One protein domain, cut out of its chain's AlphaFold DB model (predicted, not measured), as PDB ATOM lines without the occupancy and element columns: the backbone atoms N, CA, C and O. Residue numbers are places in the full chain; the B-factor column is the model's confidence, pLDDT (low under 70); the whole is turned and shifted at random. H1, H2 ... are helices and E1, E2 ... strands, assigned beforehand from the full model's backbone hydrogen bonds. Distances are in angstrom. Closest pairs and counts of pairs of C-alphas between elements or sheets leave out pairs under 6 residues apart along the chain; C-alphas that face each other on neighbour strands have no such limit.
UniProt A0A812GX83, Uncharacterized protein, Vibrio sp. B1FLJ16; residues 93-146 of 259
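AT A GLANCE: This is residues 93 to 146 of the 259 residues of an uncharacterized protein of Vibrio sp. B1FLJ16 (UniProt A0A812GX83). What does the domain look like on first sight? It is a small three-stranded sheet with short helices set round it: H2 follows straight on from E1 and packs beside the strands, H3 turns off from H2 at about a right angle, and H1 is set off from the sheet and from both other helices. The link from H3 to E2 holds a short antiparallel pairing, residues 126 to 127 with 130 to 131. What makes it up? The printed part has 54 residues with three named helices and three named strands in the order H1 E1 H2 H3 E2 E3; the class is mixed, helices and strands, and the mixed sheet runs E1 E2 E3. How large is it? It is compact, with a radius of gyration of the C-alphas of 10.5 A and a rounded outline of 27 by 25 by 21 A.

HOW THE PARTS SIT: Where does H1 stand? H1, residues 93 to 98, is not on the sheet, and it is apart from H2, residues 111 to 116, and from H3, residues 118 to 124. How do the strands pair? E1, residues 107 to 110, and E2, residues 135 to 139, are parallel at 29 degrees, with N 109 and O 136 2.8 A apart, within hydrogen-bond range. E2 and E3, residues 142 to 144, form an antiparallel hairpin at 146 degrees, with N 137 and O 144 2.8 A apart, within hydrogen-bond range. How do H2 and H3 stand? H2 is on the sheet at a height over the sheet of 4.9 A, over none of the strands; its closest C-alphas to E2 are those of Tyr 111 and Gln 138, 5.6 A apart. H2 and H3 are close but not clearly touching, about perpendicular at 81 degrees, with their closest C-alphas, Tyr 114 and Ile 121, 7.4 A apart. What do the crossover and helix backbones show? E1, H2, H3 and E2 form a strand-helix-strand unit, two parallel neighbour strands with helices between, and its crossover is right-handed. In H1, H2 and H3 every O i to N i+4 pair is within hydrogen-bond range.

IN THESE COORDINATES: Where does the first element begin? H1 begins at C-alpha 93, at (137.796, 207.806, 196.305). Which elements are longest? E2 spans 12.9 A, H3 10.0 A and E1 9.8 A from first to last C-alpha. Where does the last element end? E3 ends at C-alpha 144, at (134.407, 189.036, 203.494).

THE WHOLE: How far does it reach? The two C-alphas farthest apart are those of Ile 98 and Gly 128, at 28.7 A. Is it whole and confident? The printed part has no cut and no long link, and no printed residue has a pLDDT under 70.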
ATOM      1  N   ARG A  93     137.366 207.682 197.707       90.81
ATOM      2  CA  ARG A  93     137.796 207.806 196.305       90.81
ATOM      3  C   ARG A  93     139.169 208.452 196.162       90.81
ATOM      4  O   ARG A  93     139.950 208.031 195.306       90.81
ATOM      5  N   ASP A  94     139.494 209.426 197.008       89.50
ATOM      6  CA  ASP A  94     140.836 210.018 197.041       89.50
ATOM      7  C   ASP A  94     141.878 208.980 197.467       89.50
ATOM      8  O   ASP A  94     142.958 208.891 196.870       89.50
ATOM      9  N   TRP A  95     141.519 208.130 198.433       91.19
ATOM     10  CA  TRP A  95     142.348 207.005 198.854       91.19
ATOM     11  C   TRP A  95     142.576 205.982 197.748       91.19
ATOM     12  O   TRP A  95     143.725 205.595 197.508       91.19
ATOM     13  N   LEU A  96     141.531 205.599 197.010       91.31
ATOM     14  CA  LEU A  96     141.679 204.720 195.848       91.31
ATOM     15  C   LEU A  96     142.626 205.327 194.808       91.31
ATOM     16  O   LEU A  96     143.581 204.674 194.383       91.31
ATOM     17  N   LYS A  97     142.429 206.604 194.460       90.12
ATOM     18  CA  LYS A  97     143.246 207.310 193.467       90.12
ATOM     19  C   LYS A  97     144.724 207.359 193.851       90.12
ATOM     20  O   LYS A  97     145.580 207.097 193.006       90.12
ATOM     21  N   ILE A  98     145.036 207.665 195.111       87.38
ATOM     22  CA  ILE A  98     146.421 207.714 195.611       87.38
ATOM     23  C   ILE A  98     147.078 206.336 195.568       87.38
ATOM     24  O   ILE A  98     148.242 206.218 195.180       87.38
ATOM     25  N   ASN A  99     146.321 205.286 195.883       88.12
ATOM     26  CA  ASN A  99     146.804 203.909 195.834       88.12
ATOM     27  C   ASN A  99     146.753 203.293 194.424       88.12
ATOM     28  O   ASN A  99     147.125 202.133 194.259       88.12
ATOM     29  N   LYS A 100     146.359 204.069 193.401       90.56
ATOM     30  CA  LYS A 100     146.195 203.626 192.003       90.56
ATOM     31  C   LYS A 100     145.229 202.445 191.867       90.56
ATOM     32  O   LYS A 100     145.449 201.548 191.057       90.56
ATOM     33  N   LEU A 101     144.182 202.459 192.679       91.62
ATOM     34  CA  LEU A 101     143.098 201.490 192.678       91.62
ATOM     35  C   LEU A 101     141.881 202.089 191.970       91.62
ATOM     36  O   LEU A 101     141.709 203.309 191.932       91.62
ATOM     37  N   THR A 102     141.033 201.225 191.422       88.81
ATOM     38  CA  THR A 102     139.760 201.604 190.804       88.81
ATOM     39  C   THR A 102     138.627 200.790 191.406       88.81
ATOM     40  O   THR A 102     138.824 199.637 191.785       88.81
ATOM     41  N   GLU A 103     137.443 201.394 191.486       86.19
ATOM     42  CA  GLU A 103     136.229 200.708 191.925       86.19
ATOM     43  C   GLU A 103     135.843 199.600 190.931       86.19
ATOM     44  O   GLU A 103     135.275 198.606 191.343       86.19
ATOM     45  N   ASP A 104     136.198 199.686 189.648       85.75
ATOM     46  CA  ASP A 104     135.786 198.690 188.639       85.75
ATOM     47  C   ASP A 104     136.487 197.321 188.762       85.75
ATOM     48  O   ASP A 104     136.115 196.357 188.088       85.75
ATOM     49  N   GLU A 105     137.514 197.217 189.605       89.25
ATOM     50  CA  GLU A 105     138.295 195.998 189.814       89.25
ATOM     51  C   GLU A 105     137.986 195.366 191.180       89.25
ATOM     52  O   GLU A 105     137.553 196.058 192.100       89.25
ATOM     53  N   PRO A 106     138.207 194.050 191.364       92.56
ATOM     54  CA  PRO A 106     138.080 193.428 192.676       92.56
ATOM     55  C   PRO A 106     139.045 194.048 193.698       92.56
ATOM     56  O   PRO A 106     140.267 193.942 193.568       92.56
ATOM     57  N   LEU A 107     138.490 194.645 194.751       94.94
ATOM     58  CA  LEU A 107     139.212 195.272 195.849       94.94
ATOM     59  C   LEU A 107     139.055 194.463 197.135       94.94
ATOM     60  O   LEU A 107     137.958 194.061 197.519       94.94
ATOM     61  N   CYS A 108     140.165 194.292 197.850       94.75
ATOM     62  CA  CYS A 108     140.170 193.764 199.208       94.75
ATOM     63  C   CYS A 108     140.791 194.804 200.145       94.75
ATOM     64  O   CYS A 108     142.009 194.980 200.171       94.75
ATOM     65  N   LEU A 109     139.956 195.503 200.913       94.25
ATOM     66  CA  LEU A 109     140.402 196.553 201.822       94.25
ATOM     67  C   LEU A 109     140.893 195.974 203.151       94.25
ATOM     68  O   LEU A 109     140.215 195.126 203.737       94.25
ATOM     69  N   PRO A 110     142.005 196.478 203.707       92.88
ATOM     70  CA  PRO A 110     142.322 196.265 205.112       92.88
ATOM     71  C   PRO A 110     141.186 196.772 206.008       92.88
ATOM     72  O   PRO A 110     140.635 197.845 205.761       92.88
ATOM     73  N   TYR A 111     140.879 196.055 207.093       93.69
ATOM     74  CA  TYR A 111     139.803 196.448 208.008       93.69
ATOM     75  C   TYR A 111     139.944 197.889 208.533       93.69
ATOM     76  O   TYR A 111     138.962 198.615 208.550       93.69
ATOM     77  N   LEU A 112     141.158 198.356 208.853       90.69
ATOM     78  CA  LEU A 112     141.390 199.738 209.311       90.69
ATOM     79  C   LEU A 112     140.993 200.803 208.272       90.69
ATOM     80  O   LEU A 112     140.512 201.871 208.641       90.69
ATOM     81  N   VAL A 113     141.171 200.509 206.979       92.25
ATOM     82  CA  VAL A 113     140.731 201.395 205.888       92.25
ATOM     83  C   VAL A 113     139.207 201.422 205.837       92.25
ATOM     84  O   VAL A 113     138.616 202.496 205.770       92.25
ATOM     85  N   TYR A 114     138.572 200.251 205.940       93.75
ATOM     86  CA  TYR A 114     137.116 200.152 206.010       93.75
ATOM     87  C   TYR A 114     136.536 200.903 207.208       93.75
ATOM     88  O   TYR A 114     135.578 201.640 207.033       93.75
ATOM     89  N   GLN A 115     137.121 200.772 208.401       92.19
ATOM     90  CA  GLN A 115     136.656 201.497 209.587       92.19
ATOM     91  C   GLN A 115     136.693 203.011 209.366       92.19
ATOM     92  O   GLN A 115     135.724 203.700 209.677       92.19
ATOM     93  N   TYR A 116     137.788 203.514 208.792       90.69
ATOM     94  CA  TYR A 116     137.972 204.943 208.552       90.69
ATOM     95  C   TYR A 116     136.972 205.511 207.539       90.69
ATOM     96  O   TYR A 116     136.408 206.571 207.777       90.69
ATOM     97  N   PHE A 117     136.715 204.787 206.447       92.88
ATOM     98  CA  PHE A 117     135.785 205.206 205.390       92.88
ATOM     99  C   PHE A 117     134.390 204.591 205.519       92.88
ATOM    100  O   PHE A 117     133.634 204.547 204.548       92.88
ATOM    101  N   SER A 118     134.049 204.074 206.697       92.44
ATOM    102  CA  SER A 118     132.868 203.230 206.861       92.44
ATOM    103  C   SER A 118     131.571 203.934 206.484       92.44
ATOM    104  O   SER A 118     130.754 203.332 205.796       92.44
ATOM    105  N   ASP A 119     131.408 205.204 206.850       90.50
ATOM    106  CA  ASP A 119     130.209 205.982 206.521       90.50
ATOM    107  C   ASP A 119     130.013 206.143 205.006       90.50
ATOM    108  O   ASP A 119     128.904 205.991 204.492       90.50
ATOM    109  N   GLU A 120     131.089 206.410 204.260       92.81
ATOM    110  CA  GLU A 120     131.034 206.509 202.798       92.81
ATOM    111  C   GLU A 120     130.781 205.147 202.150       92.81
ATOM    112  O   GLU A 120     129.926 205.025 201.272       92.81
ATOM    113  N   ILE A 121     131.483 204.112 202.619       92.88
ATOM    114  CA  ILE A 121     131.354 202.750 202.100       92.88
ATOM    115  C   ILE A 121     129.938 202.213 202.337       92.88
ATOM    116  O   ILE A 121     129.332 201.646 201.430       92.88
ATOM    117  N   ARG A 122     129.376 202.418 203.531       91.00
ATOM    118  CA  ARG A 122     128.020 201.970 203.876       91.00
ATOM    119  C   ARG A 122     126.948 202.670 203.048       91.00
ATOM    120  O   ARG A 122     125.983 202.029 202.652       91.00
ATOM    121  N   ARG A 123     127.128 203.960 202.765       90.75
ATOM    122  CA  ARG A 123     126.174 204.745 201.975       90.75
ATOM    123  C   ARG A 123     126.196 204.373 200.493       90.75
ATOM    124  O   ARG A 123     125.138 204.227 199.889       90.75
ATOM    125  N   ASP A 124     127.387 204.232 199.915       92.19
ATOM    126  CA  ASP A 124     127.545 204.190 198.456       92.19
ATOM    127  C   ASP A 124     127.841 202.774 197.914       92.19
ATOM    128  O   ASP A 124     127.654 202.524 196.723       92.19
ATOM    129  N   PHE A 125     128.278 201.833 198.764       91.62
ATOM    130  CA  PHE A 125     128.821 200.527 198.352       91.62
ATOM    131  C   PHE A 125     128.186 199.329 199.077       91.62
ATOM    132  O   PHE A 125     128.777 198.244 199.122       91.62
ATOM    133  N   MET A 126     126.978 199.491 199.622       90.50
ATOM    134  CA  MET A 126     126.217 198.403 200.239       90.50
ATOM    135  C   MET A 126     124.888 198.120 199.538       90.50
ATOM    136  O   MET A 126     124.194 199.009 199.054       90.50
ATOM    137  N   ASN A 127     124.516 196.842 199.527       88.25
ATOM    138  CA  ASN A 127     123.215 196.326 199.129       88.25
ATOM    139  C   ASN A 127     122.655 195.461 200.270       88.25
ATOM    140  O   ASN A 127     122.976 194.273 200.405       88.25
ATOM    141  N   GLY A 128     121.845 196.078 201.132       86.94
ATOM    142  CA  GLY A 128     121.419 195.467 202.391       86.94
ATOM    143  C   GLY A 128     122.630 195.157 203.275       86.94
ATOM    144  O   GLY A 128     123.475 196.014 203.483       86.94
ATOM    145  N   ALA A 129     122.758 193.918 203.751       86.44
ATOM    146  CA  ALA A 129     123.874 193.489 204.604       86.44
ATOM    147  C   ALA A 129     125.199 193.216 203.858       86.44
ATOM    148  O   ALA A 129     126.194 192.866 204.497       86.44
ATOM    149  N   TYR A 130     125.210 193.304 202.526       92.81
ATOM    150  CA  TYR A 130     126.352 192.933 201.694       92.81
ATOM    151  C   TYR A 130     127.029 194.168 201.119       92.81
ATOM    152  O   TYR A 130     126.360 195.087 200.655       92.81
ATOM    153  N   LEU A 131     128.355 194.155 201.084       93.31
ATOM    154  CA  LEU A 131     129.120 195.023 200.197       93.31
ATOM    155  C   LEU A 131     128.887 194.603 198.742       93.31
ATOM    156  O   LEU A 131     128.589 193.435 198.467       93.31
ATOM    157  N   VAL A 132     129.027 195.556 197.821       92.88
ATOM    158  CA  VAL A 132     129.017 195.291 196.374       92.88
ATOM    159  C   VAL A 132     130.041 194.211 195.990       92.88
ATOM    160  O   VAL A 132     131.062 194.041 196.653       92.88
ATOM    161  N   ASP A 133     129.767 193.456 194.923       87.88
ATOM    162  CA  ASP A 133     130.477 192.203 194.596       87.88
ATOM    163  C   ASP A 133     131.996 192.354 194.391       87.88
ATOM    164  O   ASP A 133     132.770 191.429 194.639       87.88
ATOM    165  N   ASN A 134     132.421 193.529 193.942       91.50
ATOM    166  CA  ASN A 134     133.805 193.933 193.720       91.50
ATOM    167  C   ASN A 134     134.526 194.392 194.997       91.50
ATOM    168  O   ASN A 134     135.719 194.669 194.927       91.50
ATOM    169  N   LEU A 135     133.859 194.465 196.152       95.12
ATOM    170  CA  LEU A 135     134.440 194.967 197.393       95.12
ATOM    171  C   LEU A 135     134.408 193.917 198.511       95.12
ATOM    172  O   LEU A 135     133.360 193.443 198.950       95.12
ATOM    173  N   GLN A 136     135.590 193.590 199.024       96.50
ATOM    174  CA  GLN A 136     135.782 192.716 200.177       96.50
ATOM    175  C   GLN A 136     136.597 193.420 201.255       96.50
ATOM    176  O   GLN A 136     137.444 194.264 200.970       96.50
ATOM    177  N   ILE A 137     136.376 193.040 202.509       96.25
ATOM    178  CA  ILE A 137     137.143 193.514 203.658       96.25
ATOM    179  C   ILE A 137     137.960 192.360 204.221       96.25
ATOM    180  O   ILE A 137     137.445 191.264 204.472       96.25
ATOM    181  N   GLN A 138     139.242 192.619 204.446       95.06
ATOM    182  CA  GLN A 138     140.155 191.701 205.096       95.06
ATOM    183  C   GLN A 138     139.985 191.780 206.615       95.06
ATOM    184  O   GLN A 138     140.419 192.739 207.250       95.06
ATOM    185  N   LEU A 139     139.396 190.738 207.197       91.69
ATOM    186  CA  LEU A 139     139.154 190.594 208.627       91.69
ATOM    187  C   LEU A 139     139.978 189.420 209.178       91.69
ATOM    188  O   LEU A 139     139.585 188.252 209.087       91.69
ATOM    189  N   GLY A 140     141.163 189.722 209.714       86.75
ATOM    190  CA  GLY A 140     142.148 188.700 210.077       86.75
ATOM    191  C   GLY A 140     142.598 187.902 208.848       86.75
ATOM    192  O   GLY A 140     143.108 188.467 207.883       86.75
ATOM    193  N   SER A 141     142.396 186.583 208.865       86.19
ATOM    194  CA  SER A 141     142.698 185.697 207.728       86.19
ATOM    195  C   SER A 141     141.555 185.562 206.712       86.19
ATOM    196  O   SER A 141     141.697 184.824 205.738       86.19
ATOM    197  N   LYS A 142     140.417 186.230 206.933       90.69
ATOM    198  CA  LYS A 142     139.228 186.131 206.076       90.69
ATOM    199  C   LYS A 142     139.104 187.344 205.164       90.69
ATOM    200  O   LYS A 142     139.465 188.448 205.552       90.69
ATOM    201  N   GLN A 143     138.532 187.127 203.986       94.81
ATOM    202  CA  GLN A 143     138.089 188.175 203.066       94.81
ATOM    203  C   GLN A 143     136.577 188.043 202.931       94.81
ATOM    204  O   GLN A 143     136.080 186.961 202.613       94.81
ATOM    205  N   LEU A 144     135.849 189.095 203.284       94.56
ATOM    206  CA  LEU A 144     134.407 189.036 203.494       94.56
ATOM    207  C   LEU A 144     133.726 190.224 202.818       94.56
ATOM    208  O   LEU A 144     134.198 191.347 202.938       94.56
ATOM    209  N   ASN A 145     132.584 189.988 202.175       93.81
ATOM    210  CA  ASN A 145     131.668 191.054 201.746       93.81
ATOM    211  C   ASN A 145     130.521 191.283 202.752       93.81
ATOM    212  O   ASN A 145     129.742 192.216 202.612       93.81
ATOM    213  N   SER A 146     130.393 190.415 203.755       92.81
ATOM    214  CA  SER A 146     129.383 190.463 204.814       92.81
ATOM    215  C   SER A 146     129.862 189.651 206.019       92.81
ATOM    216  O   SER A 146     130.737 188.786 205.897       92.81
TER     217      SER A 146